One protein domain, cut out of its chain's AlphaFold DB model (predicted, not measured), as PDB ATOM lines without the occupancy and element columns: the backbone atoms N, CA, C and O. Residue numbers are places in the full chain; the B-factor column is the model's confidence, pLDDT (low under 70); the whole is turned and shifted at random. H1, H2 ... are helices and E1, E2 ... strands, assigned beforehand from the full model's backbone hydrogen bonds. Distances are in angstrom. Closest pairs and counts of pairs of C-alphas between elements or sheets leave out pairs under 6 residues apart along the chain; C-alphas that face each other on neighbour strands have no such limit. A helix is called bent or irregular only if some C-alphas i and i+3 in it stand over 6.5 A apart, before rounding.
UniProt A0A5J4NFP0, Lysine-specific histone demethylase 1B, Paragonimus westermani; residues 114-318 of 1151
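Overview. This is residues 114 to 318 of the 1151 residues of the protein "Lysine-specific histone demethylase 1B" of Paragonimus westermani (UniProt A0A5J4NFP0). A core of three steeply set helices, H8, H9 and H10, has a small two-stranded hairpin, E1 and E2, beside the beginning of H10, and shorter helices round it: H1 packs on H10, H3 and H4 on H8. Long loops wrap the outside, residues 128 to 163 on the hairpin's side and 219 to 243 on the far side of H8. The printed part has 205 residues, with two strands and then ten helices along the chain; the sheet, E1 - E2, is antiparallel. The class is mostly helix, though under half of the residues are in named elements. The whole is compact, with a radius of gyration of the C-alphas of 17.2 A and spans of 56 by 41 by 31 A.

Along the chain. E1 is residues 114 to 117, from C-alpha 114 at (176.392, 10.157, -20.474), and E2 is residues 124 to 127. H10, the longest helix, is residues 294 to 312, 25.5 A long, and ends with C-alpha 312 at (196.529, -9.148, -35.367). H8, residues 257 to 273, is 23.8 A long and begins with C-alpha 257 at (190.549, 12.000, -37.676). H9 is residues 281 to 287, H1 164 to 171, H2 173 to 179, H3 189 to 198 and 15.0 A long, H4 200 to 203, H5 215 to 218, H6 244 to 249, and H7 251 to 254.

Arrangement. In the hairpin E1 and E2, N 116 and O 125 are 3.0 A apart and N 125 and O 116 2.8 A, within hydrogen-bond range. The closest C-alphas of E1 and H10, Trp 115 and Arg 295, are 6.8 A apart. H10 has a kink of 32 degrees near residue 301 and is only just irregular, with C-alphas 300 and 303 6.9 A apart; H3 is irregular, with C-alphas 194 and 197 7.2 A apart. H10 touches H9 at a steep tilt of 56 degrees, opposite ways, closest at the C-alphas of Cys 299 and Ser 285, 5.4 A. H1 touches residues 296 to 300 of H10 at a shallow tilt of 25 degrees, closest at Leu 170 and Val 297, C-alphas 6.9 A apart. H8 and H10 only just touch, with 3 pairs of C-alphas within 8 A, closest Arg 264 and Leu 306, 7.4 A. H8 touches H3, closest at the C-alphas of Met 266 and Ala 191, 5.5 A, and H4, at Ala 262 and Thr 203, 5.6 A. H2 is close but not clearly touching H10, as is H7; H6 and H10 are near each other, with 5 pairs of C-alphas within 10 A. H5 touches no helix. In H1, H2, H6 and H8 every O i to N i+4 pair is within hydrogen-bond range; H9 has 2 of 3, H10 13 of 15, and H3 2 of 6 beside 4 of 7 O i to N i+3 pairs, while H4, H5 and H7 are too short for an O i to N i+4 pair.

Size, cuts and confidence. The two C-alphas farthest apart are those of Asp 155 and Glu 233, 56.0 A. The printed part has no cut. The links E2 to H1, H4 to H5 and H5 to H6 are long. Mean pLDDT of the printed part is 83.0; residues 152 to 153, 189 to 190 and 214 to 236 are under 70.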
ATOM      1  N   TRP A 114     175.578  11.362 -20.524       93.94
ATOM      2  CA  TRP A 114     176.392  10.157 -20.474       93.94
ATOM      3  C   TRP A 114     175.545   8.950 -20.882       93.94
ATOM      4  O   TRP A 114     174.333   8.943 -20.663       93.94
ATOM      5  N   TRP A 115     176.174   7.922 -21.438       95.25
ATOM      6  CA  TRP A 115     175.519   6.652 -21.745       95.25
ATOM      7  C   TRP A 115     176.340   5.509 -21.167       95.25
ATOM      8  O   TRP A 115     177.516   5.376 -21.499       95.25
ATOM      9  N   LEU A 116     175.738   4.699 -20.298       93.75
ATOM     10  CA  LEU A 116     176.405   3.580 -19.627       93.75
ATOM     11  C   LEU A 116     175.662   2.274 -19.879       93.75
ATOM     12  O   LEU A 116     174.432   2.250 -19.896       93.75
ATOM     13  N   GLN A 117     176.419   1.195 -20.045       92.31
ATOM     14  CA  GLN A 117     175.885  -0.148 -20.208       92.31
ATOM     15  C   GLN A 117     175.761  -0.822 -18.844       92.31
ATOM     16  O   GLN A 117     176.712  -0.844 -18.067       92.31
ATOM     17  N   CYS A 118     174.586  -1.364 -18.540       91.31
ATOM     18  CA  CYS A 118     174.348  -2.105 -17.308       91.31
ATOM     19  C   CYS A 118     175.137  -3.422 -17.298       91.31
ATOM     20  O   CYS A 118     174.945  -4.254 -18.182       91.31
ATOM     21  N   ARG A 119     175.937  -3.667 -16.255       88.31
ATOM     22  CA  ARG A 119     176.706  -4.914 -16.085       88.31
ATOM     23  C   ARG A 119     175.845  -6.152 -15.791       88.31
ATOM     24  O   ARG A 119     176.345  -7.260 -15.889       88.31
ATOM     25  N   GLN A 120     174.571  -5.971 -15.436       87.88
ATOM     26  CA  GLN A 120     173.650  -7.077 -15.129       87.88
ATOM     27  C   GLN A 120     172.797  -7.501 -16.332       87.88
ATOM     28  O   GLN A 120     172.616  -8.689 -16.555       87.88
ATOM     29  N   CYS A 121     172.265  -6.546 -17.106       88.31
ATOM     30  CA  CYS A 121     171.357  -6.840 -18.224       88.31
ATOM     31  C   CYS A 121     171.888  -6.436 -19.608       88.31
ATOM     32  O   CYS A 121     171.194  -6.635 -20.600       88.31
ATOM     33  N   GLY A 122     173.066  -5.809 -19.697       87.19
ATOM     34  CA  GLY A 122     173.662  -5.360 -20.963       87.19
ATOM     35  C   GLY A 122     172.982  -4.150 -21.618       87.19
ATOM     36  O   GLY A 122     173.458  -3.668 -22.643       87.19
ATOM     37  N   GLN A 123     171.896  -3.626 -21.038       89.81
ATOM     38  CA  GLN A 123     171.145  -2.505 -21.610       89.81
ATOM     39  C   GLN A 123     171.836  -1.160 -21.379       89.81
ATOM     40  O   GLN A 123     172.358  -0.881 -20.294       89.81
ATOM     41  N   TRP A 124     171.776  -0.296 -22.390       93.19
ATOM     42  CA  TRP A 124     172.320   1.057 -22.347       93.19
ATOM     43  C   TRP A 124     171.333   2.038 -21.706       93.19
ATOM     44  O   TRP A 124     170.145   2.063 -22.029       93.19
ATOM     45  N   ARG A 125     171.828   2.863 -20.778       93.06
ATOM     46  CA  ARG A 125     171.034   3.838 -20.021       93.06
ATOM     47  C   ARG A 125     171.612   5.238 -20.162       93.06
ATOM     48  O   ARG A 125     172.822   5.436 -20.057       93.06
ATOM     49  N   GLN A 126     170.722   6.208 -20.363       93.12
ATOM     50  CA  GLN A 126     171.063   7.626 -20.384       93.12
ATOM     51  C   GLN A 126     171.263   8.136 -18.953       93.12
ATOM     52  O   GLN A 126     170.406   7.955 -18.087       93.12
ATOM     53  N   ILE A 127     172.378   8.816 -18.718       92.31
ATOM     54  CA  ILE A 127     172.806   9.324 -17.418       92.31
ATOM     55  C   ILE A 127     172.967  10.856 -17.500       92.31
ATOM     56  O   ILE A 127     173.510  11.375 -18.484       92.31
ATOM     57  N   PRO A 128     172.515  11.626 -16.490       89.88
ATOM     58  CA  PRO A 128     172.599  13.085 -16.523       89.88
ATOM     59  C   PRO A 128     174.039  13.619 -16.682       89.88
ATOM     60  O   PRO A 128     174.959  13.067 -16.072       89.88
ATOM     61  N   PRO A 129     174.262  14.745 -17.394       87.06
ATOM     62  CA  PRO A 129     175.607  15.229 -17.740       87.06
ATOM     63  C   PRO A 129     176.549  15.519 -16.558       87.06
ATOM     64  O   PRO A 129     177.767  15.379 -16.685       87.06
ATOM     65  N   ARG A 130     175.998  15.932 -15.408       86.38
ATOM     66  CA  ARG A 130     176.757  16.311 -14.199       86.38
ATOM     67  C   ARG A 130     176.989  15.159 -13.215       86.38
ATOM     68  O   ARG A 130     177.462  15.401 -12.112       86.38
ATOM     69  N   THR A 131     176.615  13.937 -13.583       89.50
ATOM     70  CA  THR A 131     176.829  12.752 -12.741       89.50
ATOM     71  C   THR A 131     178.331  12.560 -12.502       89.50
ATOM     72  O   THR A 131     179.077  12.645 -13.480       89.50
ATOM     73  N   PRO A 132     178.785  12.330 -11.253       88.94
ATOM     74  CA  PRO A 132     180.204  12.254 -10.907       88.94
ATOM     75  C   PRO A 132     180.827  10.924 -11.365       88.94
ATOM     76  O   PRO A 132     181.127  10.055 -10.554       88.94
ATOM     77  N   ILE A 133     180.961  10.729 -12.677       88.31
ATOM     78  CA  ILE A 133     181.491   9.502 -13.294       88.31
ATOM     79  C   ILE A 133     183.000   9.312 -13.064       88.31
ATOM     80  O   ILE A 133     183.494   8.191 -13.115       88.31
ATOM     81  N   GLY A 134     183.730  10.397 -12.793       83.25
ATOM     82  CA  GLY A 134     185.171  10.385 -12.543       83.25
ATOM     83  C   GLY A 134     185.571  10.080 -11.101       83.25
ATOM     84  O   GLY A 134     186.756   9.889 -10.848       83.25
ATOM     85  N   ASN A 135     184.622  10.037 -10.161       85.31
ATOM     86  CA  ASN A 135     184.903   9.665  -8.774       85.31
ATOM     87  C   ASN A 135     185.051   8.125  -8.676       85.31
ATOM     88  O   ASN A 135     184.127   7.428  -9.108       85.31
ATOM     89  N   PRO A 136     186.168   7.580  -8.148       80.62
ATOM     90  CA  PRO A 136     186.365   6.138  -7.953       80.62
ATOM     91  C   PRO A 136     185.256   5.450  -7.152       80.62
ATOM     92  O   PRO A 136     184.857   4.344  -7.504       80.62
ATOM     93  N   ASP A 137     184.692   6.133  -6.156       84.25
ATOM     94  CA  ASP A 137     183.639   5.597  -5.282       84.25
ATOM     95  C   ASP A 137     182.230   5.751  -5.881       84.25
ATOM     96  O   ASP A 137     181.216   5.421  -5.260       84.25
ATOM     97  N   SER A 138     182.127   6.307  -7.091       87.56
ATOM     98  CA  SER A 138     180.844   6.525  -7.745       87.56
ATOM     99  C   SER A 138     180.246   5.210  -8.245       87.56
ATOM    100  O   SER A 138     180.900   4.474  -8.983       87.56
ATOM    101  N   PRO A 139     178.956   4.943  -7.981       86.88
ATOM    102  CA  PRO A 139     178.273   3.790  -8.562       86.88
ATOM    103  C   PRO A 139     177.979   3.988 -10.065       86.88
ATOM    104  O   PRO A 139     177.543   3.068 -10.749       86.88
ATOM    105  N   PHE A 140     178.204   5.191 -10.607       89.56
ATOM    106  CA  PHE A 140     177.982   5.526 -12.017       89.56
ATOM    107  C   PHE A 140     179.236   5.365 -12.878       89.56
ATOM    108  O   PHE A 140     179.371   6.052 -13.890       89.56
ATOM    109  N   ARG A 141     180.165   4.491 -12.487       88.62
ATOM    110  CA  ARG A 141     181.331   4.181 -13.311       88.62
ATOM    111  C   ARG A 141     181.016   3.071 -14.320       88.62
ATOM    112  O   ARG A 141     180.215   2.188 -14.014       88.62
ATOM    113  N   PRO A 142     181.630   3.083 -15.517       89.75
ATOM    114  CA  PRO A 142     181.400   2.055 -16.532       89.75
ATOM    115  C   PRO A 142     181.616   0.610 -16.055       89.75
ATOM    116  O   PRO A 142     180.889  -0.284 -16.476       89.75
ATOM    117  N   ASP A 143     182.588   0.389 -15.169       86.88
ATOM    118  CA  ASP A 143     182.971  -0.923 -14.647       86.88
ATOM    119  C   ASP A 143     181.993  -1.482 -13.601       86.88
ATOM    120  O   ASP A 143     181.875  -2.699 -13.475       86.88
ATOM    121  N   THR A 144     181.241  -0.625 -12.901       88.25
ATOM    122  CA  THR A 144     180.364  -1.024 -11.781       88.25
ATOM    123  C   THR A 144     178.875  -0.741 -12.006       88.25
ATOM    124  O   THR A 144     178.029  -1.200 -11.232       88.25
ATOM    125  N   PHE A 145     178.519  -0.002 -13.060       91.88
ATOM    126  CA  PHE A 145     177.155   0.470 -13.278       91.88
ATOM    127  C   PHE A 145     176.132  -0.663 -13.489       91.88
ATOM    128  O   PHE A 145     176.304  -1.580 -14.292       91.88
ATOM    129  N   ALA A 146     174.986  -0.535 -12.820       90.88
ATOM    130  CA  ALA A 146     173.829  -1.414 -12.935       90.88
ATOM    131  C   ALA A 146     172.516  -0.614 -12.863       90.88
ATOM    132  O   ALA A 146     172.423   0.388 -12.149       90.88
ATOM    133  N   CYS A 147     171.464  -1.079 -13.551       90.06
ATOM    134  CA  CYS A 147     170.170  -0.383 -13.622       90.06
ATOM    135  C   CYS A 147     169.550  -0.104 -12.244       90.06
ATOM    136  O   CYS A 147     168.912   0.934 -12.073       90.06
ATOM    137  N   ARG A 148     169.804  -0.959 -11.243       88.06
ATOM    138  CA  ARG A 148     169.354  -0.774  -9.850       88.06
ATOM    139  C   ARG A 148     169.729   0.574  -9.228       88.06
ATOM    140  O   ARG A 148     169.042   1.059  -8.339       88.06
ATOM    141  N   ILE A 149     170.798   1.206  -9.710       85.75
ATOM    142  CA  ILE A 149     171.261   2.503  -9.201       85.75
ATOM    143  C   ILE A 149     170.335   3.642  -9.664       85.75
ATOM    144  O   ILE A 149     170.184   4.642  -8.962       85.75
ATOM    145  N   MET A 150     169.690   3.492 -10.826       79.19
ATOM    146  CA  MET A 150     168.826   4.517 -11.425       79.19
ATOM    147  C   MET A 150     167.431   4.570 -10.798       79.19
ATOM    148  O   MET A 150     166.836   5.644 -10.730       79.19
ATOM    149  N   ALA A 151     166.909   3.434 -10.334       74.75
ATOM    150  CA  ALA A 151     165.555   3.321  -9.806       74.75
ATOM    151  C   ALA A 151     165.563   2.607  -8.449       74.75
ATOM    152  O   ALA A 151     165.365   1.403  -8.364       74.75
ATOM    153  N   LYS A 152     165.765   3.378  -7.371       66.69
ATOM    154  CA  LYS A 152     165.813   2.860  -5.988       66.69
ATOM    155  C   LYS A 152     164.481   2.288  -5.472       66.69
ATOM    156  O   LYS A 152     164.471   1.662  -4.424       66.69
ATOM    157  N   LEU A 153     163.374   2.564  -6.164       66.19
ATOM    158  CA  LEU A 153     162.002   2.220  -5.759       66.19
ATOM    159  C   LEU A 153     161.360   1.149  -6.660       66.19
ATOM    160  O   LEU A 153     160.163   0.913  -6.556       66.19
ATOM    161  N   CYS A 154     162.117   0.566  -7.591       72.12
ATOM    162  CA  CYS A 154     161.626  -0.458  -8.508       72.12
ATOM    163  C   CYS A 154     162.371  -1.765  -8.238       72.12
ATOM    164  O   CYS A 154     163.599  -1.757  -8.154       72.12
ATOM    165  N   ASP A 155     161.622  -2.860  -8.117       73.06
ATOM    166  CA  ASP A 155     162.169  -4.168  -7.748       73.06
ATOM    167  C   ASP A 155     162.986  -4.809  -8.883       73.06
ATOM    168  O   ASP A 155     163.963  -5.505  -8.612       73.06
ATOM    169  N   ASP A 156     162.657  -4.516 -10.152       83.69
ATOM    170  CA  ASP A 156     163.436  -4.957 -11.320       83.69
ATOM    171  C   ASP A 156     163.646  -3.844 -12.373       83.69
ATOM    172  O   ASP A 156     162.965  -3.793 -13.403       83.69
ATOM    173  N   PRO A 157     164.631  -2.951 -12.171       85.69
ATOM    174  CA  PRO A 157     164.976  -1.901 -13.135       85.69
ATOM    175  C   PRO A 157     165.618  -2.421 -14.432       85.69
ATOM    176  O   PRO A 157     165.782  -1.661 -15.393       85.69
ATOM    177  N   CYS A 158     166.036  -3.689 -14.470       88.56
ATOM    178  CA  CYS A 158     166.603  -4.307 -15.666       88.56
ATOM    179  C   CYS A 158     165.514  -4.657 -16.689       88.56
ATOM    180  O   CYS A 158     165.803  -4.615 -17.882       88.56
ATOM    181  N   SER A 159     164.275  -4.892 -16.240       87.31
ATOM    182  CA  SER A 159     163.104  -5.113 -17.104       87.31
ATOM    183  C   SER A 159     162.669  -3.890 -17.923       87.31
ATOM    184  O   SER A 159     161.908  -4.028 -18.882       87.31
ATOM    185  N   TRP A 160     163.128  -2.681 -17.574       86.00
ATOM    186  CA  TRP A 160     162.742  -1.469 -18.299       86.00
ATOM    187  C   TRP A 160     163.238  -1.512 -19.749       86.00
ATOM    188  O   TRP A 160     164.410  -1.847 -19.978       86.00
ATOM    189  N   PRO A 161     162.400  -1.113 -20.725       86.12
ATOM    190  CA  PRO A 161     162.781  -1.151 -22.128       86.12
ATOM    191  C   PRO A 161     164.048  -0.325 -22.381       86.12
ATOM    192  O   PRO A 161     164.339   0.659 -21.689       86.12
ATOM    193  N   ALA A 162     164.847  -0.764 -23.352       85.31
ATOM    194  CA  ALA A 162     165.953   0.029 -23.867       85.31
ATOM    195  C   ALA A 162     165.420   1.346 -24.444       85.31
ATOM    196  O   ALA A 162     164.307   1.397 -24.967       85.31
ATOM    197  N   ASP A 163     166.212   2.413 -24.375       87.31
ATOM    198  CA  ASP A 163     165.878   3.629 -25.114       87.31
ATOM    199  C   ASP A 163     165.995   3.326 -26.614       87.31
ATOM    200  O   ASP A 163     167.055   2.888 -27.062       87.31
ATOM    201  N   GLU A 164     164.933   3.555 -27.387       86.19
ATOM    202  CA  GLU A 164     164.870   3.206 -28.815       86.19
ATOM    203  C   GLU A 164     166.029   3.795 -29.630       86.19
ATOM    204  O   GLU A 164     166.484   3.188 -30.601       86.19
ATOM    205  N   ARG A 165     166.578   4.946 -29.209       88.75
ATOM    206  CA  ARG A 165     167.750   5.550 -29.860       88.75
ATOM    207  C   ARG A 165     168.967   4.637 -29.784       88.75
ATOM    208  O   ARG A 165     169.738   4.593 -30.733       88.75
ATOM    209  N   THR A 166     169.136   3.891 -28.694       90.19
ATOM    210  CA  THR A 166     170.255   2.949 -28.539       90.19
ATOM    211  C   THR A 166     170.148   1.808 -29.540       90.19
ATOM    212  O   THR A 166     171.107   1.541 -30.259       90.19
ATOM    213  N   THR A 167     168.960   1.215 -29.679       86.00
ATOM    214  CA  THR A 167     168.682   0.176 -30.673       86.00
ATOM    215  C   THR A 167     168.926   0.694 -32.086       86.00
ATOM    216  O   THR A 167     169.662   0.079 -32.851       86.00
ATOM    217  N   LEU A 168     168.383   1.865 -32.427       84.56
ATOM    218  CA  LEU A 168     168.536   2.442 -33.762       84.56
ATOM    219  C   LEU A 168     170.003   2.745 -34.105       84.56
ATOM    220  O   LEU A 168     170.441   2.426 -35.210       84.56
ATOM    221  N   VAL A 169     170.774   3.304 -33.167       89.00
ATOM    222  CA  VAL A 169     172.208   3.586 -33.358       89.00
ATOM    223  C   VAL A 169     173.010   2.301 -33.551       89.00
ATOM    224  O   VAL A 169     173.865   2.240 -34.432       89.00
ATOM    225  N   LEU A 170     172.723   1.257 -32.770       86.94
ATOM    226  CA  LEU A 170     173.423  -0.024 -32.876       86.94
ATOM    227  C   LEU A 170     173.056  -0.790 -34.153       86.94
ATOM    228  O   LEU A 170     173.932  -1.424 -34.746       86.94
ATOM    229  N   CYS A 171     171.808  -0.687 -34.618       86.12
ATOM    230  CA  CYS A 171     171.349  -1.293 -35.870       86.12
ATOM    231  C   CYS A 171     171.833  -0.528 -37.114       86.12
ATOM    232  O   CYS A 171     172.144  -1.156 -38.124       86.12
ATOM    233  N   ARG A 172     171.923   0.810 -37.061       85.25
ATOM    234  CA  ARG A 172     172.294   1.674 -38.202       85.25
ATOM    235  C   ARG A 172     173.400   2.689 -37.868       85.25
ATOM    236  O   ARG A 172     173.197   3.899 -37.972       85.25
ATOM    237  N   PRO A 173     174.613   2.252 -37.505       85.81
ATOM    238  CA  PRO A 173     175.650   3.188 -37.083       85.81
ATOM    239  C   PRO A 173     176.320   3.916 -38.240       85.81
ATOM    240  O   PRO A 173     176.864   4.988 -38.015       85.81
ATOM    241  N   HIS A 174     176.276   3.389 -39.467       86.25
ATOM    242  CA  HIS A 174     176.735   4.149 -40.633       86.25
ATOM    243  C   HIS A 174     175.873   5.400 -40.840       86.25
ATOM    244  O   HIS A 174     176.423   6.482 -41.026       86.25
ATOM    245  N   ASP A 175     174.551   5.275 -40.692       87.44
ATOM    246  CA  ASP A 175     173.619   6.405 -40.749       87.44
ATOM    247  C   ASP A 175     173.839   7.359 -39.570       87.44
ATOM    248  O   ASP A 175     173.879   8.575 -39.756       87.44
ATOM    249  N   PHE A 176     174.053   6.823 -38.360       90.56
ATOM    250  CA  PHE A 176     174.401   7.641 -37.196       90.56
ATOM    251  C   PHE A 176     175.663   8.470 -37.461       90.56
ATOM    252  O   PHE A 176     175.622   9.694 -37.340       90.56
ATOM    253  N   LEU A 177     176.757   7.831 -37.885       89.69
ATOM    254  CA  LEU A 177     178.020   8.501 -38.189       89.69
ATOM    255  C   LEU A 177     177.860   9.513 -39.333       89.69
ATOM    256  O   LEU A 177     178.376  10.622 -39.236       89.69
ATOM    257  N   ALA A 178     177.108   9.178 -40.386       88.69
ATOM    258  CA  ALA A 178     176.831  10.088 -41.497       88.69
ATOM    259  C   ALA A 178     175.980  11.300 -41.087       88.69
ATOM    260  O   ALA A 178     176.126  12.370 -41.678       88.69
ATOM    261  N   SER A 179     175.119  11.151 -40.076       90.50
ATOM    262  CA  SER A 179     174.294  12.241 -39.549       90.50
ATOM    263  C   SER A 179     175.066  13.227 -38.666       90.50
ATOM    264  O   SER A 179     174.612  14.360 -38.503       90.50
ATOM    265  N   MET A 180     176.213  12.829 -38.098       91.12
ATOM    266  CA  MET A 180     176.925  13.641 -37.108       91.12
ATOM    267  C   MET A 180     177.386  14.986 -37.682       91.12
ATOM    268  O   MET A 180     178.167  15.046 -38.628       91.12
ATOM    269  N   GLN A 181     176.950  16.074 -37.047       89.81
ATOM    270  CA  GLN A 181     177.407  17.443 -37.311       89.81
ATOM    271  C   GLN A 181     178.468  17.907 -36.310       89.81
ATOM    272  O   GLN A 181     179.326  18.723 -36.632       89.81
ATOM    273  N   THR A 182     178.398  17.434 -35.068       88.31
ATOM    274  CA  THR A 182     179.353  17.757 -34.000       88.31
ATOM    275  C   THR A 182     179.361  16.608 -33.001       88.31
ATOM    276  O   THR A 182     178.306  16.045 -32.709       88.31
ATOM    277  N   HIS A 183     180.527  16.278 -32.451       88.50
ATOM    278  CA  HIS A 183     180.682  15.249 -31.427       88.50
ATOM    279  C   HIS A 183     181.297  15.813 -30.142       88.50
ATOM    280  O   HIS A 183     181.866  16.904 -30.124       88.50
ATOM    281  N   ALA A 184     181.162  15.065 -29.046       88.56
ATOM    282  CA  ALA A 184     181.892  15.350 -27.820       88.56
ATOM    283  C   ALA A 184     183.379  14.985 -27.971       88.56
ATOM    284  O   ALA A 184     183.766  14.234 -28.867       88.56
ATOM    285  N   TRP A 185     184.202  15.512 -27.072       90.06
ATOM    286  CA  TRP A 185     185.631  15.213 -26.996       90.06
ATOM    287  C   TRP A 185     185.876  14.094 -25.985       90.06
ATOM    288  O   TRP A 185     185.149  13.989 -24.990       90.06
ATOM    289  N   LEU A 186     186.884  13.259 -26.231       91.31
ATOM    290  CA  LEU A 186     187.204  12.140 -25.351       91.31
ATOM    291  C   LEU A 186     187.857  12.654 -24.060       91.31
ATOM    292  O   LEU A 186     188.896  13.311 -24.090       91.31
ATOM    293  N   GLN A 187     187.269  12.331 -22.913       89.19
ATOM    294  CA  GLN A 187     187.868  12.552 -21.600       89.19
ATOM    295  C   GLN A 187     188.659  11.292 -21.220       89.19
ATOM    296  O   GLN A 187     188.115  10.385 -20.604       89.19
ATOM    297  N   ALA A 188     189.927  11.193 -21.620       76.31
ATOM    298  CA  ALA A 188     190.766  10.021 -21.346       76.31
ATOM    299  C   ALA A 188     191.906  10.379 -20.378       76.31
ATOM    300  O   ALA A 188     192.969  10.780 -20.847       76.31
ATOM    301  N   PRO A 189     191.724  10.234 -19.048       67.69
ATOM    302  CA  PRO A 189     192.742  10.622 -18.069       67.69
ATOM    303  C   PRO A 189     194.129   9.994 -18.310       67.69
ATOM    304  O   PRO A 189     195.081  10.763 -18.371       67.69
ATOM    305  N   PRO A 190     194.271   8.672 -18.579       68.25
ATOM    306  CA  PRO A 190     195.591   8.067 -18.808       68.25
ATOM    307  C   PRO A 190     196.319   8.621 -20.039       68.25
ATOM    308  O   PRO A 190     197.542   8.670 -20.077       68.25
ATOM    309  N   ALA A 191     195.564   9.029 -21.063       73.94
ATOM    310  CA  ALA A 191     196.122   9.592 -22.288       73.94
ATOM    311  C   ALA A 191     196.361  11.105 -22.164       73.94
ATOM    312  O   ALA A 191     197.239  11.644 -22.827       73.94
ATOM    313  N   PHE A 192     195.591  11.802 -21.323       77.88
ATOM    314  CA  PHE A 192     195.665  13.252 -21.172       77.88
ATOM    315  C   PHE A 192     197.018  13.711 -20.636       77.88
ATOM    316  O   PHE A 192     197.609  14.627 -21.207       77.88
ATOM    317  N   ASP A 193     197.535  13.054 -19.600       74.69
ATOM    318  CA  ASP A 193     198.812  13.439 -18.990       74.69
ATOM    319  C   ASP A 193     199.964  13.307 -19.993       74.69
ATOM    320  O   ASP A 193     200.796  14.205 -20.109       74.69
ATOM    321  N   LEU A 194     199.936  12.250 -20.808       74.50
ATOM    322  CA  LEU A 194     200.968  11.975 -21.800       74.50
ATOM    323  C   LEU A 194     200.848  12.826 -23.077       74.50
ATOM    324  O   LEU A 194     201.847  13.192 -23.690       74.50
ATOM    325  N   LEU A 195     199.625  13.133 -23.511       81.00
ATOM    326  CA  LEU A 195     199.365  13.739 -24.821       81.00
ATOM    327  C   LEU A 195     199.112  15.241 -24.764       81.00
ATOM    328  O   LEU A 195     199.191  15.903 -25.799       81.00
ATOM    329  N   SER A 196     198.831  15.800 -23.583       74.19
ATOM    330  CA  SER A 196     198.477  17.218 -23.436       74.19
ATOM    331  C   SER A 196     199.551  18.179 -23.958       74.19
ATOM    332  O   SER A 196     199.209  19.278 -24.394       74.19
ATOM    333  N   MET A 197     200.820  17.758 -23.995       81.25
ATOM    334  CA  MET A 197     201.930  18.515 -24.588       81.25
ATOM    335  C   MET A 197     201.760  18.794 -26.094       81.25
ATOM    336  O   MET A 197     202.227  19.820 -26.577       81.25
ATOM    337  N   HIS A 198     201.033  17.938 -26.820       82.88
ATOM    338  CA  HIS A 198     200.747  18.101 -28.252       82.88
ATOM    339  C   HIS A 198     199.521  18.992 -28.520       82.88
ATOM    340  O   HIS A 198     199.261  19.374 -29.659       82.88
ATOM    341  N   GLY A 199     198.764  19.342 -27.478       86.75
ATOM    342  CA  GLY A 199     197.496  20.056 -27.589       86.75
ATOM    343  C   GLY A 199     196.289  19.123 -27.722       86.75
ATOM    344  O   GLY A 199     196.288  18.147 -28.477       86.75
ATOM    345  N   VAL A 200     195.227  19.431 -26.973       87.19
ATOM    346  CA  VAL A 200     193.988  18.625 -26.915       87.19
ATOM    347  C   VAL A 200     193.216  18.593 -28.243       87.19
ATOM    348  O   VAL A 200     192.516  17.638 -28.557       87.19
ATOM    349  N   ASP A 201     193.386  19.633 -29.048       85.88
ATOM    350  CA  ASP A 201     192.801  19.848 -30.369       85.88
ATOM    351  C   ASP A 201     193.375  18.912 -31.440       85.88
ATOM    352  O   ASP A 201     192.614  18.395 -32.258       85.88
ATOM    353  N   LEU A 202     194.690  18.668 -31.422       87.25
ATOM    354  CA  LEU A 202     195.350  17.760 -32.369       87.25
ATOM    355  C   LEU A 202     195.173  16.293 -31.967       87.25
ATOM    356  O   LEU A 202     195.109  15.412 -32.817       87.25
ATOM    357  N   THR A 203     195.049  16.037 -30.666       87.06
ATOM    358  CA  THR A 203     194.948  14.684 -30.098       87.06
ATOM    359  C   THR A 203     193.506  14.212 -29.894       87.06
ATOM    360  O   THR A 203     193.285  13.062 -29.520       87.06
ATOM    361  N   GLY A 204     192.514  15.079 -30.136       87.31
ATOM    362  CA  GLY A 204     191.087  14.769 -29.985       87.31
ATOM    363  C   GLY A 204     190.614  14.591 -28.538       87.31
ATOM    364  O   GLY A 204     189.544  14.023 -28.292       87.31
ATOM    365  N   LEU A 205     191.398  15.076 -27.577       89.25
ATOM    366  CA  LEU A 205     191.099  14.997 -26.155       89.25
ATOM    367  C   LEU A 205     190.257  16.185 -25.686       89.25
ATOM    368  O   LEU A 205     190.203  17.243 -26.306       89.25
ATOM    369  N   SER A 206     189.593  16.018 -24.551       88.56
ATOM    370  CA  SER A 206     188.955  17.120 -23.841       88.56
ATOM    371  C   SER A 206     189.938  17.787 -22.879       88.56
ATOM    372  O   SER A 206     190.671  17.105 -22.167       88.56
ATOM    373  N   ALA A 207     189.901  19.120 -22.791       83.31
ATOM    374  CA  ALA A 207     190.589  19.870 -21.736       83.31
ATOM    375  C   ALA A 207     189.916  19.741 -20.353       83.31
ATOM    376  O   ALA A 207     190.486  20.175 -19.347       83.31
ATOM    377  N   ASP A 208     188.694  19.211 -20.298       84.12
ATOM    378  CA  ASP A 208     187.880  19.164 -19.089       84.12
ATOM    379  C   ASP A 208     188.160  17.902 -18.273       84.12
ATOM    380  O   ASP A 208     188.161  16.790 -18.805       84.12
ATOM    381  N   ALA A 209     188.292  18.065 -16.956       82.25
ATOM    382  CA  ALA A 209     188.343  16.938 -16.032       82.25
ATOM    383  C   ALA A 209     187.012  16.167 -16.005       82.25
ATOM    384  O   ALA A 209     185.933  16.717 -16.277       82.25
ATOM    385  N   LEU A 210     187.076  14.884 -15.639       86.19
ATOM    386  CA  LEU A 210     185.867  14.096 -15.427       86.19
ATOM    387  C   LEU A 210     185.068  14.659 -14.235       86.19
ATOM    388  O   LEU A 210     185.643  15.052 -13.216       86.19
ATOM    389  N   PRO A 211     183.726  14.699 -14.318       86.38
ATOM    390  CA  PRO A 211     182.911  15.137 -13.193       86.38
ATOM    391  C   PRO A 211     183.163  14.279 -11.945       86.38
ATOM    392  O   PRO A 211     183.054  13.056 -12.003       86.38
ATOM    393  N   GLY A 212     183.431  14.919 -10.806       80.62
ATOM    394  CA  GLY A 212     183.643  14.240  -9.522       80.62
ATOM    395  C   GLY A 212     185.087  13.825  -9.228       80.62
ATOM    396  O   GLY A 212     185.332  13.299  -8.150       80.62
ATOM    397  N   THR A 213     186.037  14.076 -10.130       78.25
ATOM    398  CA  THR A 213     187.465  13.847  -9.866       78.25
ATOM    399  C   THR A 213     188.013  14.930  -8.928       78.25
ATOM    400  O   THR A 213     187.845  16.122  -9.194       78.25
ATOM    401  N   ALA A 214     188.640  14.533  -7.816       62.12
ATOM    402  CA  ALA A 214     189.298  15.461  -6.894       62.12
ATOM    403  C   ALA A 214     190.594  16.014  -7.513       62.12
ATOM    404  O   ALA A 214     191.298  15.298  -8.221       62.12
ATOM    405  N   HIS A 215     190.928  17.281  -7.239       51.19
ATOM    406  CA  HIS A 215     192.096  17.940  -7.842       51.19
ATOM    407  C   HIS A 215     193.430  17.274  -7.446       51.19
ATOM    408  O   HIS A 215     194.370  17.297  -8.233       51.19
ATOM    409  N   GLU A 216     193.480  16.628  -6.275       43.19
ATOM    410  CA  GLU A 216     194.650  15.915  -5.738       43.19
ATOM    411  C   GLU A 216     194.904  14.557  -6.416       43.19
ATOM    412  O   GLU A 216     196.054  14.153  -6.545       43.19
ATOM    413  N   MET A 217     193.872  13.891  -6.950       46.44
ATOM    414  CA  MET A 217     194.014  12.590  -7.631       46.44
ATOM    415  C   MET A 217     194.765  12.663  -8.970       46.44
ATOM    416  O   MET A 217     195.227  11.637  -9.457       46.44
ATOM    417  N   TYR A 218     194.888  13.853  -9.567       43.69
ATOM    418  CA  TYR A 218     195.739  14.076 -10.744       43.69
ATOM    419  C   TYR A 218     197.237  14.099 -10.392       43.69
ATOM    420  O   TYR A 218     198.066  13.943 -11.279       43.69
ATOM    421  N   LEU A 219     197.587  14.316  -9.119       37.66
ATOM    422  CA  LEU A 219     198.975  14.395  -8.645       37.66
ATOM    423  C   LEU A 219     199.427  13.103  -7.956       37.66
ATOM    424  O   LEU A 219     200.611  12.787  -7.971       37.66
ATOM    425  N   THR A 220     198.491  12.350  -7.377       34.78
ATOM    426  CA  THR A 220     198.732  11.065  -6.702       34.78
ATOM    427  C   THR A 220     198.188   9.888  -7.500       34.78
ATOM    428  O   THR A 220     197.675   8.934  -6.914       34.78
ATOM    429  N   GLY A 221     198.262   9.958  -8.835       37.50
ATOM    430  CA  GLY A 221     197.939   8.828  -9.696       37.50
ATOM    431  C   GLY A 221     198.624   7.584  -9.144       37.50
ATOM    432  O   GLY A 221     199.849   7.506  -9.148       37.50
ATOM    433  N   THR A 222     197.817   6.664  -8.603       36.84
ATOM    434  CA  THR A 222     198.198   5.283  -8.296       36.84
ATOM    435  C   THR A 222     199.179   4.834  -9.352       36.84
ATOM    436  O   THR A 222     198.833   5.013 -10.519       36.84
ATOM    437  N   GLU A 223     200.332   4.316  -8.927       37.75
ATOM    438  CA  GLU A 223     201.460   3.783  -9.703       37.75
ATOM    439  C   GLU A 223     201.019   2.956 -10.931       37.75
ATOM    440  O   GLU A 223     201.177   1.744 -11.015       37.75
ATOM    441  N   LEU A 224     200.428   3.604 -11.931       43.12
ATOM    442  CA  LEU A 224     200.647   3.249 -13.307       43.12
ATOM    443  C   LEU A 224     202.124   3.562 -13.467       43.12
ATOM    444  O   LEU A 224     202.528   4.681 -13.165       43.12
ATOM    445  N   ASP A 225     202.915   2.581 -13.877       41.12
ATOM    446  CA  ASP A 225     204.323   2.733 -14.241       41.12
ATOM    447  C   ASP A 225     204.440   3.679 -15.466       41.12
ATOM    448  O   ASP A 225     204.875   3.307 -16.556       41.12
ATOM    449  N   THR A 226     204.002   4.936 -15.322       39.97
ATOM    450  CA  THR A 226     204.042   6.026 -16.306       39.97
ATOM    451  C   THR A 226     205.473   6.417 -16.641       39.97
ATOM    452  O   THR A 226     205.693   7.130 -17.616       39.97
ATOM    453  N   ALA A 227     206.454   5.899 -15.899       43.44
ATOM    454  CA  ALA A 227     207.867   6.016 -16.218       43.44
ATOM    455  C   ALA A 227     208.237   5.400 -17.584       43.44
ATOM    456  O   ALA A 227     209.274   5.761 -18.134       43.44
ATOM    457  N   VAL A 228     207.418   4.502 -18.155       49.50
ATOM    458  CA  VAL A 228     207.872   3.641 -19.264       49.50
ATOM    459  C   VAL A 228     207.407   4.079 -20.656       49.50
ATOM    460  O   VAL A 228     208.130   3.852 -21.623       49.50
ATOM    461  N   PHE A 229     206.247   4.729 -20.803       56.41
ATOM    462  CA  PHE A 229     205.715   5.052 -22.133       56.41
ATOM    463  C   PHE A 229     205.718   6.550 -22.427       56.41
ATOM    464  O   PHE A 229     204.890   7.302 -21.915       56.41
ATOM    465  N   LYS A 230     206.627   6.964 -23.314       60.66
ATOM    466  CA  LYS A 230     206.629   8.280 -23.958       60.66
ATOM    467  C   LYS A 230     206.372   8.108 -25.451       60.66
ATOM    468  O   LYS A 230     206.985   7.250 -26.082       60.66
ATOM    469  N   PHE A 231     205.493   8.932 -26.028       59.62
ATOM    470  CA  PHE A 231     205.431   9.097 -27.484       59.62
ATOM    471  C   PHE A 231     206.707   9.830 -27.925       59.62
ATOM    472  O   PHE A 231     206.723  11.053 -28.006       59.62
ATOM    473  N   GLY A 232     207.798   9.079 -28.083       54.78
ATOM    474  CA  GLY A 232     209.075   9.561 -28.609       54.78
ATOM    475  C   GLY A 232     209.211   9.313 -30.110       54.78
ATOM    476  O   GLY A 232     208.337   8.704 -30.728       54.78
ATOM    477  N   GLU A 233     210.340   9.740 -30.673       48.94
ATOM    478  CA  GLU A 233     210.680   9.649 -32.104       48.94
ATOM    479  C   GLU A 233     210.635   8.210 -32.657       48.94
ATOM    480  O   GLU A 233     210.279   7.992 -33.811       48.94
ATOM    481  N   TYR A 234     210.890   7.216 -31.799       51.69
ATOM    482  CA  TYR A 234     210.914   5.791 -32.153       51.69
ATOM    483  C   TYR A 234     209.599   5.047 -31.878       51.69
ATOM    484  O   TYR A 234     209.507   3.841 -32.101       51.69
ATOM    485  N   CYS A 235     208.556   5.735 -31.397       60.62
ATOM    486  CA  CYS A 235     207.222   5.141 -31.360       60.62
ATOM    487  C   CYS A 235     206.724   4.994 -32.806       60.62
ATOM    488  O   CYS A 235     206.681   5.992 -33.527       60.62
ATOM    489  N   PRO A 236     206.248   3.811 -33.240       63.25
ATOM    490  CA  PRO A 236     205.716   3.650 -34.589       63.25
ATOM    491  C   PRO A 236     204.422   4.441 -34.806       63.25
ATOM    492  O   PRO A 236     203.858   4.373 -35.888       63.25
ATOM    493  N   PHE A 237     203.929   5.184 -33.811       75.50
ATOM    494  CA  PHE A 237     202.718   5.987 -33.887       75.50
ATOM    495  C   PHE A 237     203.001   7.447 -33.550       75.50
ATOM    496  O   PHE A 237     203.331   7.780 -32.412       75.50
ATOM    497  N   SER A 238     202.736   8.338 -34.507       84.31
ATOM    498  CA  SER A 238     202.579   9.762 -34.200       84.31
ATOM    499  C   SER A 238     201.279   9.961 -33.413       84.31
ATOM    500  O   SER A 238     200.234   9.455 -33.839       84.31
ATOM    501  N   PRO A 239     201.283  10.688 -32.283       85.50
ATOM    502  CA  PRO A 239     200.065  10.960 -31.521       85.50
ATOM    503  C   PRO A 239     199.074  11.866 -32.269       85.50
ATOM    504  O   PRO A 239     197.904  11.910 -31.889       85.50
ATOM    505  N   VAL A 240     199.523  12.566 -33.317       88.75
ATOM    506  CA  VAL A 240     198.738  13.566 -34.060       88.75
ATOM    507  C   VAL A 240     198.534  13.223 -35.538       88.75
ATOM    508  O   VAL A 240     197.644  13.793 -36.166       88.75
ATOM    509  N   ASP A 241     199.286  12.261 -36.087       87.62
ATOM    510  CA  ASP A 241     199.180  11.871 -37.495       87.62
ATOM    511  C   ASP A 241     198.573  10.485 -37.685       87.62
ATOM    512  O   ASP A 241     198.856   9.535 -36.954       87.62
ATOM    513  N   LEU A 242     197.766  10.371 -38.740       87.69
ATOM    514  CA  LEU A 242     197.210   9.113 -39.222       87.69
ATOM    515  C   LEU A 242     198.121   8.487 -40.268       87.69
ATOM    516  O   LEU A 242     198.421   9.115 -41.289       87.69
ATOM    517  N   GLN A 243     198.440   7.215 -40.083       83.81
ATOM    518  CA  GLN A 243     199.182   6.440 -41.063       83.81
ATOM    519  C   GLN A 243     198.291   6.018 -42.234       83.81
ATOM    520  O   GLN A 243     197.072   5.872 -42.118       83.81
ATOM    521  N   ALA A 244     198.905   5.805 -43.401       84.81
ATOM    522  CA  ALA A 244     198.172   5.450 -44.616       84.81
ATOM    523  C   ALA A 244     197.378   4.142 -44.461       84.81
ATOM    524  O   ALA A 244     196.237   4.062 -44.915       84.81
ATOM    525  N   TRP A 245     197.944   3.140 -43.780       83.19
ATOM    526  CA  TRP A 245     197.252   1.873 -43.550       83.19
ATOM    527  C   TRP A 245     196.077   2.016 -42.581       83.19
ATOM    528  O   TRP A 245     195.083   1.324 -42.771       83.19
ATOM    529  N   GLU A 246     196.127   2.933 -41.606       88.44
ATOM    530  CA  GLU A 246     195.004   3.188 -40.690       88.44
ATOM    531  C   GLU A 246     193.783   3.698 -41.467       88.44
ATOM    532  O   GLU A 246     192.659   3.268 -41.223       88.44
ATOM    533  N   ARG A 247     193.993   4.558 -42.474       88.75
ATOM    534  CA  ARG A 247     192.907   5.042 -43.349       88.75
ATOM    535  C   ARG A 247     192.291   3.925 -44.186       88.75
ATOM    536  O   ARG A 247     191.089   3.938 -44.430       88.75
ATOM    537  N   VAL A 248     193.108   2.963 -44.613       86.50
ATOM    538  CA  VAL A 248     192.649   1.793 -45.375       86.50
ATOM    539  C   VAL A 248     191.928   0.792 -44.468       86.50
ATOM    540  O   VAL A 248     190.906   0.238 -44.864       86.50
ATOM    541  N   ALA A 249     192.433   0.572 -43.253       84.12
ATOM    542  CA  ALA A 249     191.876  -0.376 -42.295       84.12
ATOM    543  C   ALA A 249     190.598   0.144 -41.621       84.12
ATOM    544  O   ALA A 249     189.706  -0.652 -41.325       84.12
ATOM    545  N   PHE A 250     190.480   1.460 -41.413       91.00
ATOM    546  CA  PHE A 250     189.368   2.102 -40.701       91.00
ATOM    547  C   PHE A 250     188.812   3.325 -41.458       91.00
ATOM    548  O   PHE A 250     188.781   4.435 -40.911       91.00
ATOM    549  N   PRO A 251     188.353   3.177 -42.713       88.75
ATOM    550  CA  PRO A 251     187.874   4.304 -43.516       88.75
ATOM    551  C   PRO A 251     186.677   5.013 -42.869       88.75
ATOM    552  O   PRO A 251     186.558   6.237 -42.937       88.75
ATOM    553  N   GLU A 252     185.800   4.274 -42.183       85.88
ATOM    554  CA  GLU A 252     184.642   4.863 -41.509       85.88
ATOM    555  C   GLU A 252     184.997   5.642 -40.234       85.88
ATOM    556  O   GLU A 252     184.272   6.570 -39.872       85.88
ATOM    557  N   MET A 253     186.100   5.291 -39.563       89.50
ATOM    558  CA  MET A 253     186.535   5.960 -38.331       89.50
ATOM    559  C   MET A 253     187.410   7.174 -38.639       89.50
ATOM    560  O   MET A 253     187.204   8.251 -38.086       89.50
ATOM    561  N   THR A 254     188.354   7.014 -39.572       90.62
ATOM    562  CA  THR A 254     189.323   8.046 -39.970       90.62
ATOM    563  C   THR A 254     188.698   9.237 -40.699       90.62
ATOM    564  O   THR A 254     189.335  10.285 -40.796       90.62
ATOM    565  N   ARG A 255     187.421   9.147 -41.111       89.25
ATOM    566  CA  ARG A 255     186.593  10.311 -41.480       89.25
ATOM    567  C   ARG A 255     186.502  11.351 -40.350       89.25
ATOM    568  O   ARG A 255     186.323  12.534 -40.630       89.25
ATOM    569  N   PHE A 256     186.639  10.916 -39.097       90.81
ATOM    570  CA  PHE A 256     186.714  11.755 -37.900       90.81
ATOM    571  C   PHE A 256     188.131  11.661 -37.307       90.81
ATOM    572  O   PHE A 256     188.330  10.990 -36.294       90.81
ATOM    573  N   PRO A 257     189.140  12.289 -37.939       90.50
ATOM    574  CA  PRO A 257     190.549  12.000 -37.676       90.50
ATOM    575  C   PRO A 257     190.953  12.251 -36.221       90.50
ATOM    576  O   PRO A 257     191.565  11.385 -35.605       90.50
ATOM    577  N   THR A 258     190.554  13.381 -35.635       89.69
ATOM    578  CA  THR A 258     190.876  13.719 -34.238       89.69
ATOM    579  C   THR A 258     190.208  12.767 -33.249       89.69
ATOM    580  O   THR A 258     190.845  12.308 -32.307       89.69
ATOM    581  N   LEU A 259     188.945  12.400 -33.478       92.38
ATOM    582  CA  LEU A 259     188.237  11.427 -32.645       92.38
ATOM    583  C   LEU A 259     188.876  10.033 -32.731       92.38
ATOM    584  O   LEU A 259     189.052   9.379 -31.704       92.38
ATOM    585  N   TYR A 260     189.231   9.584 -33.938       93.75
ATOM    586  CA  TYR A 260     189.951   8.326 -34.122       93.75
ATOM    587  C   TYR A 260     191.289   8.355 -33.378       93.75
ATOM    588  O   TYR A 260     191.564   7.427 -32.624       93.75
ATOM    589  N   LEU A 261     192.081   9.427 -33.524       92.44
ATOM    590  CA  LEU A 261     193.365   9.582 -32.833       92.44
ATOM    591  C   LEU A 261     193.192   9.504 -31.315       92.44
ATOM    592  O   LEU A 261     193.950   8.798 -30.658       92.44
ATOM    593  N   ALA A 262     192.156  10.136 -30.761       92.12
ATOM    594  CA  ALA A 262     191.870  10.075 -29.332       92.12
ATOM    595  C   ALA A 262     191.620   8.636 -28.847       92.12
ATOM    596  O   ALA A 262     192.207   8.198 -27.857       92.12
ATOM    597  N   VAL A 263     190.773   7.880 -29.557       93.88
ATOM    598  CA  VAL A 263     190.456   6.485 -29.205       93.88
ATOM    599  C   VAL A 263     191.669   5.578 -29.424       93.88
ATOM    600  O   VAL A 263     191.993   4.769 -28.553       93.88
ATOM    601  N   ARG A 264     192.376   5.742 -30.547       93.25
ATOM    602  CA  ARG A 264     193.593   4.997 -30.886       93.25
ATOM    603  C   ARG A 264     194.686   5.212 -29.843       93.25
ATOM    604  O   ARG A 264     195.252   4.248 -29.338       93.25
ATOM    605  N   ASN A 265     194.947   6.461 -29.471       91.12
ATOM    606  CA  ASN A 265     195.962   6.796 -28.480       91.12
ATOM    607  C   ASN A 265     195.586   6.300 -27.086       91.12
ATOM    608  O   ASN A 265     196.458   5.824 -26.366       91.12
ATOM    609  N   MET A 266     194.303   6.348 -26.711       91.81
ATOM    610  CA  MET A 266     193.826   5.759 -25.459       91.81
ATOM    611  C   MET A 266     194.108   4.252 -25.404       91.81
ATOM    612  O   MET A 266     194.604   3.775 -24.387       91.81
ATOM    613  N   VAL A 267     193.848   3.508 -26.489       92.06
ATOM    614  CA  VAL A 267     194.168   2.070 -26.576       92.06
ATOM    615  C   VAL A 267     195.665   1.824 -26.377       92.06
ATOM    616  O   VAL A 267     196.035   0.991 -25.552       92.06
ATOM    617  N   LEU A 268     196.521   2.572 -27.081       89.62
ATOM    618  CA  LEU A 268     197.977   2.439 -26.954       89.62
ATOM    619  C   LEU A 268     198.457   2.776 -25.536       89.62
ATOM    620  O   LEU A 268     199.195   1.993 -24.943       89.62
ATOM    621  N   CYS A 269     197.989   3.885 -24.955       87.56
ATOM    622  CA  CYS A 269     198.353   4.280 -23.592       87.56
ATOM    623  C   CYS A 269     197.977   3.192 -22.581       87.56
ATOM    624  O   CYS A 269     198.786   2.852 -21.724       87.56
ATOM    625  N   LEU A 270     196.778   2.606 -22.694       87.94
ATOM    626  CA  LEU A 270     196.337   1.526 -21.808       87.94
ATOM    627  C   LEU A 270     197.205   0.266 -21.938       87.94
ATOM    628  O   LEU A 270     197.466  -0.377 -20.924       87.94
ATOM    629  N   TRP A 271     197.658  -0.079 -23.149       88.56
ATOM    630  CA  TRP A 271     198.541  -1.232 -23.375       88.56
ATOM    631  C   TRP A 271     199.914  -1.003 -22.751       88.56
ATOM    632  O   TRP A 271     200.349  -1.781 -21.906       88.56
ATOM    633  N   PHE A 272     200.581   0.089 -23.123       83.81
ATOM    634  CA  PHE A 272     201.951   0.343 -22.684       83.81
ATOM    635  C   PHE A 272     202.057   0.693 -21.194       83.81
ATOM    636  O   PHE A 272     203.119   0.512 -20.605       83.81
ATOM    637  N   SER A 273     200.954   1.110 -20.562       81.19
ATOM    638  CA  SER A 273     200.879   1.274 -19.104       81.19
ATOM    639  C   SER A 273     200.998  -0.052 -18.344       81.19
ATOM    640  O   SER A 273     201.492  -0.074 -17.222       81.19
ATOM    641  N   ASN A 274     200.526  -1.162 -18.924       85.31
ATOM    642  CA  ASN A 274     200.661  -2.492 -18.337       85.31
ATOM    643  C   ASN A 274     200.663  -3.579 -19.431       85.31
ATOM    644  O   ASN A 274     199.638  -4.230 -19.657       85.31
ATOM    645  N   PRO A 275     201.817  -3.839 -20.072       86.94
ATOM    646  CA  PRO A 275     201.912  -4.813 -21.157       86.94
ATOM    647  C   PRO A 275     201.763  -6.266 -20.678       86.94
ATOM    648  O   PRO A 275     201.662  -7.167 -21.503       86.94
ATOM    649  N   LYS A 276     201.729  -6.541 -19.363       88.75
ATOM    650  CA  LYS A 276     201.422  -7.881 -18.828       88.75
ATOM    651  C   LYS A 276     199.922  -8.197 -18.878       88.75
ATOM    652  O   LYS A 276     199.538  -9.362 -18.817       88.75
ATOM    653  N   ARG A 277     199.068  -7.181 -19.023       88.06
ATOM    654  CA  ARG A 277     197.614  -7.329 -19.098       88.06
ATOM    655  C   ARG A 277     197.148  -7.406 -20.548       88.06
ATOM    656  O   ARG A 277     197.320  -6.458 -21.304       88.06
ATOM    657  N   LEU A 278     196.452  -8.480 -20.908       89.50
ATOM    658  CA  LEU A 278     195.728  -8.566 -22.175       89.50
ATOM    659  C   LEU A 278     194.598  -7.517 -22.190       89.50
ATOM    660  O   LEU A 278     193.688  -7.547 -21.353       89.50
ATOM    661  N   LEU A 279     194.643  -6.582 -23.140       91.12
ATOM    662  CA  LEU A 279     193.581  -5.606 -23.358       91.12
ATOM    663  C   LEU A 279     192.363  -6.267 -23.998       91.12
ATOM    664  O   LEU A 279     192.437  -6.827 -25.091       91.12
ATOM    665  N   THR A 280     191.216  -6.108 -23.340       88.38
ATOM    666  CA  THR A 280     189.906  -6.547 -23.828       88.38
ATOM    667  C   THR A 280     189.020  -5.350 -24.158       88.38
ATOM    668  O   THR A 280     189.175  -4.265 -23.584       88.38
ATOM    669  N   SER A 281     188.031  -5.542 -25.041       87.81
ATOM    670  CA  SER A 281     187.083  -4.477 -25.401       87.81
ATOM    671  C   SER A 281     186.347  -3.926 -24.185       87.81
ATOM    672  O   SER A 281     186.137  -2.718 -24.093       87.81
ATOM    673  N   GLN A 282     186.016  -4.790 -23.222       86.19
ATOM    674  CA  GLN A 282     185.395  -4.388 -21.964       86.19
ATOM    675  C   GLN A 282     186.309  -3.460 -21.157       86.19
ATOM    676  O   GLN A 282     185.875  -2.394 -20.724       86.19
ATOM    677  N   PHE A 283     187.580  -3.831 -20.977       88.56
ATOM    678  CA  PHE A 283     188.522  -3.020 -20.209       88.56
ATOM    679  C   PHE A 283     188.737  -1.639 -20.838       88.56
ATOM    680  O   PHE A 283     188.677  -0.625 -20.142       88.56
ATOM    681  N   VAL A 284     188.918  -1.582 -22.158       90.69
ATOM    682  CA  VAL A 284     189.090  -0.311 -22.876       90.69
ATOM    683  C   VAL A 284     187.806   0.526 -22.842       90.69
ATOM    684  O   VAL A 284     187.861   1.733 -22.610       90.69
ATOM    685  N   SER A 285     186.630  -0.096 -22.985       90.88
ATOM    686  CA  SER A 285     185.336   0.602 -22.894       90.88
ATOM    687  C   SER A 285     185.110   1.238 -21.521       90.88
ATOM    688  O   SER A 285     184.496   2.308 -21.433       90.88
ATOM    689  N   ASN A 286     185.657   0.640 -20.456       89.44
ATOM    690  CA  ASN A 286     185.599   1.203 -19.107       89.44
ATOM    691  C   ASN A 286     186.425   2.489 -18.941       89.44
ATOM    692  O   ASN A 286     186.147   3.275 -18.040       89.44
ATOM    693  N   HIS A 287     187.388   2.723 -19.834       90.12
ATOM    694  CA  HIS A 287     188.224   3.926 -19.874       90.12
ATOM    695  C   HIS A 287     187.775   4.929 -20.951       90.12
ATOM    696  O   HIS A 287     188.302   6.038 -21.025       90.12
ATOM    697  N   CYS A 288     186.776   4.576 -21.768       92.12
ATOM    698  CA  CYS A 288     186.220   5.449 -22.796       92.12
ATOM    699  C   CYS A 288     185.134   6.365 -22.208       92.12
ATOM    700  O   CYS A 288     183.948   6.011 -22.164       92.12
ATOM    701  N   PHE A 289     185.527   7.565 -21.775       92.50
ATOM    702  CA  PHE A 289     184.586   8.588 -21.318       92.50
ATOM    703  C   PHE A 289     184.349   9.629 -22.409       92.50
ATOM    704  O   PHE A 289     185.068  10.614 -22.554       92.50
ATOM    705  N   ILE A 290     183.289   9.419 -23.177       93.38
ATOM    706  CA  ILE A 290     182.789  10.377 -24.160       93.38
ATOM    707  C   ILE A 290     181.276  10.516 -24.004       93.38
ATOM    708  O   ILE A 290     180.581   9.558 -23.653       93.38
ATOM    709  N   ARG A 291     180.769  11.734 -24.188       94.00
ATOM    710  CA  ARG A 291     179.340  12.033 -24.048       94.00
ATOM    711  C   ARG A 291     178.572  11.696 -25.322       94.00
ATOM    712  O   ARG A 291     179.131  11.668 -26.415       94.00
ATOM    713  N   GLY A 292     177.265  11.536 -25.161       95.06
ATOM    714  CA  GLY A 292     176.321  11.304 -26.243       95.06
ATOM    715  C   GLY A 292     176.287   9.860 -26.735       95.06
ATOM    716  O   GLY A 292     177.039   8.995 -26.278       95.06
ATOM    717  N   LEU A 293     175.378   9.605 -27.671       94.69
ATOM    718  CA  LEU A 293     175.139   8.290 -28.270       94.69
ATOM    719  C   LEU A 293     176.364   7.740 -29.014       94.69
ATOM    720  O   LEU A 293     176.490   6.529 -29.181       94.69
ATOM    721  N   LEU A 294     177.308   8.606 -29.387       94.44
ATOM    722  CA  LEU A 294     178.580   8.224 -30.000       94.44
ATOM    723  C   LEU A 294     179.365   7.201 -29.160       94.44
ATOM    724  O   LEU A 294     180.033   6.335 -29.727       94.44
ATOM    725  N   ARG A 295     179.244   7.234 -27.822       94.88
ATOM    726  CA  ARG A 295     179.902   6.253 -26.945       94.88
ATOM    727  C   ARG A 295     179.509   4.812 -27.280       94.88
ATOM    728  O   ARG A 295     180.365   3.936 -27.194       94.88
ATOM    729  N   LEU A 296     178.259   4.570 -27.688       94.44
ATOM    730  CA  LEU A 296     177.778   3.237 -28.064       94.44
ATOM    731  C   LEU A 296     178.530   2.725 -29.293       94.44
ATOM    732  O   LEU A 296     179.045   1.615 -29.278       94.44
ATOM    733  N   VAL A 297     178.652   3.554 -30.334       92.62
ATOM    734  CA  VAL A 297     179.368   3.185 -31.567       92.62
ATOM    735  C   VAL A 297     180.845   2.915 -31.276       92.62
ATOM    736  O   VAL A 297     181.408   1.947 -31.787       92.62
ATOM    737  N   ILE A 298     181.465   3.728 -30.417       93.81
ATOM    738  CA  ILE A 298     182.868   3.538 -30.048       93.81
ATOM    739  C   ILE A 298     183.065   2.230 -29.271       93.81
ATOM    740  O   ILE A 298     183.934   1.443 -29.638       93.81
ATOM    741  N   CYS A 299     182.258   1.969 -28.238       93.00
ATOM    742  CA  CYS A 299     182.417   0.786 -27.382       93.00
ATOM    743  C   CYS A 299     182.029  -0.519 -28.089       93.00
ATOM    744  O   CYS A 299     182.730  -1.514 -27.952       93.00
ATOM    745  N   GLU A 300     180.947  -0.513 -28.870       88.94
ATOM    746  CA  GLU A 300     180.383  -1.730 -29.474       88.94
ATOM    747  C   GLU A 300     180.972  -2.042 -30.857       88.94
ATOM    748  O   GLU A 300     180.871  -3.172 -31.333       88.94
ATOM    749  N   ARG A 301     181.576  -1.053 -31.542       87.31
ATOM    750  CA  ARG A 301     182.133  -1.248 -32.894       87.31
ATOM    751  C   ARG A 301     183.588  -0.832 -33.037       87.31
ATOM    752  O   ARG A 301     184.372  -1.617 -33.563       87.31
ATOM    753  N   TRP A 302     183.966   0.373 -32.605       92.56
ATOM    754  CA  TRP A 302     185.321   0.865 -32.883       92.56
ATOM    755  C   TRP A 302     186.382   0.172 -32.038       92.56
ATOM    756  O   TRP A 302     187.346  -0.345 -32.590       92.56
ATOM    757  N   ILE A 303     186.195   0.117 -30.718       93.12
ATOM    758  CA  ILE A 303     187.150  -0.494 -29.786       93.12
ATOM    759  C   ILE A 303     187.407  -1.973 -30.124       93.12
ATOM    760  O   ILE A 303     188.577  -2.332 -30.234       93.12
ATOM    761  N   PRO A 304     186.390  -2.836 -30.336       90.38
ATOM    762  CA  PRO A 304     186.625  -4.223 -30.734       90.38
ATOM    763  C   PRO A 304     187.435  -4.346 -32.027       90.38
ATOM    764  O   PRO A 304     188.412  -5.085 -32.059       90.38
ATOM    765  N   ARG A 305     187.089  -3.568 -33.063       89.62
ATOM    766  CA  ARG A 305     187.777  -3.605 -34.363       89.62
ATOM    767  C   ARG A 305     189.214  -3.072 -34.284       89.62
ATOM    768  O   ARG A 305     190.101  -3.632 -34.917       89.62
ATOM    769  N   LEU A 306     189.453  -2.021 -33.496       92.38
ATOM    770  CA  LEU A 306     190.795  -1.495 -33.221       92.38
ATOM    771  C   LEU A 306     191.652  -2.530 -32.493       92.38
ATOM    772  O   LEU A 306     192.773  -2.793 -32.912       92.38
ATOM    773  N   LEU A 307     191.118  -3.129 -31.422       92.62
ATOM    774  CA  LEU A 307     191.830  -4.146 -30.653       92.62
ATOM    775  C   LEU A 307     192.147  -5.372 -31.503       92.62
ATOM    776  O   LEU A 307     193.266  -5.873 -31.429       92.62
ATOM    777  N   GLU A 308     191.197  -5.831 -32.314       89.25
ATOM    778  CA  GLU A 308     191.405  -6.949 -33.227       89.25
ATOM    779  C   GLU A 308     192.530  -6.648 -34.221       89.25
ATOM    780  O   GLU A 308     193.492  -7.408 -34.288       89.25
ATOM    781  N   GLU A 309     192.453  -5.536 -34.954       89.31
ATOM    782  CA  GLU A 309     193.443  -5.200 -35.980       89.31
ATOM    783  C   GLU A 309     194.831  -4.949 -35.367       89.31
ATOM    784  O   GLU A 309     195.837  -5.422 -35.896       89.31
ATOM    785  N   PHE A 310     194.905  -4.249 -34.230       91.75
ATOM    786  CA  PHE A 310     196.179  -3.947 -33.571       91.75
ATOM    787  C   PHE A 310     196.800  -5.201 -32.952       91.75
ATOM    788  O   PHE A 310     198.015  -5.367 -33.013       91.75
ATOM    789  N   THR A 311     195.984  -6.108 -32.403       91.94
ATOM    790  CA  THR A 311     196.468  -7.412 -31.926       91.94
ATOM    791  C   THR A 311     196.928  -8.267 -33.106       91.94
ATOM    792  O   THR A 311     198.022  -8.814 -33.069       91.94
ATOM    793  N   CYS A 312     196.155  -8.351 -34.194       88.12
ATOM    794  CA  CYS A 312     196.529  -9.148 -35.367       88.12
ATOM    795  C   CYS A 312     197.862  -8.700 -35.977       88.12
ATOM    796  O   CYS A 312     198.651  -9.549 -36.369       88.12
ATOM    797  N   ARG A 313     198.129  -7.390 -36.015       87.00
ATOM    798  CA  ARG A 313     199.391  -6.808 -36.504       87.00
ATOM    799  C   ARG A 313     200.556  -6.882 -35.508       87.00
ATOM    800  O   ARG A 313     201.641  -6.418 -35.832       87.00
ATOM    801  N   GLY A 314     200.339  -7.382 -34.289       88.31
ATOM    802  CA  GLY A 314     201.376  -7.429 -33.251       88.31
ATOM    803  C   GLY A 314     201.733  -6.070 -32.633       88.31
ATOM    804  O   GLY A 314     202.818  -5.920 -32.088       88.31
ATOM    805  N   LEU A 315     200.841  -5.075 -32.706       88.06
ATOM    806  CA  LEU A 315     201.064  -3.722 -32.168       88.06
ATOM    807  C   LEU A 315     200.731  -3.619 -30.671       88.06
ATOM    808  O   LEU A 315     201.309  -2.808 -29.950       88.06
ATOM    809  N   ILE A 316     199.781  -4.434 -30.210       91.31
ATOM    810  CA  ILE A 316     199.366  -4.584 -28.807       91.31
ATOM    811  C   ILE A 316     199.093  -6.064 -28.528       91.31
ATOM    812  O   ILE A 316     199.059  -6.873 -29.456       91.31
ATOM    813  N   ASN A 317     198.829  -6.419 -27.265       93.00
ATOM    814  CA  ASN A 317     198.442  -7.779 -26.877       93.00
ATOM    815  C   ASN A 317     199.437  -8.854 -27.346       93.00
ATOM    816  O   ASN A 317     199.044  -9.986 -27.624       93.00
ATOM    817  N   PHE A 318     200.720  -8.508 -27.435       91.94
ATOM    818  CA  PHE A 318     201.776  -9.441 -27.806       91.94
ATOM    819  C   PHE A 318     202.614  -9.873 -26.607       91.94
ATOM    820  O   PHE A 318     202.598  -9.239 -25.548       91.94
TER     821      PHE A 318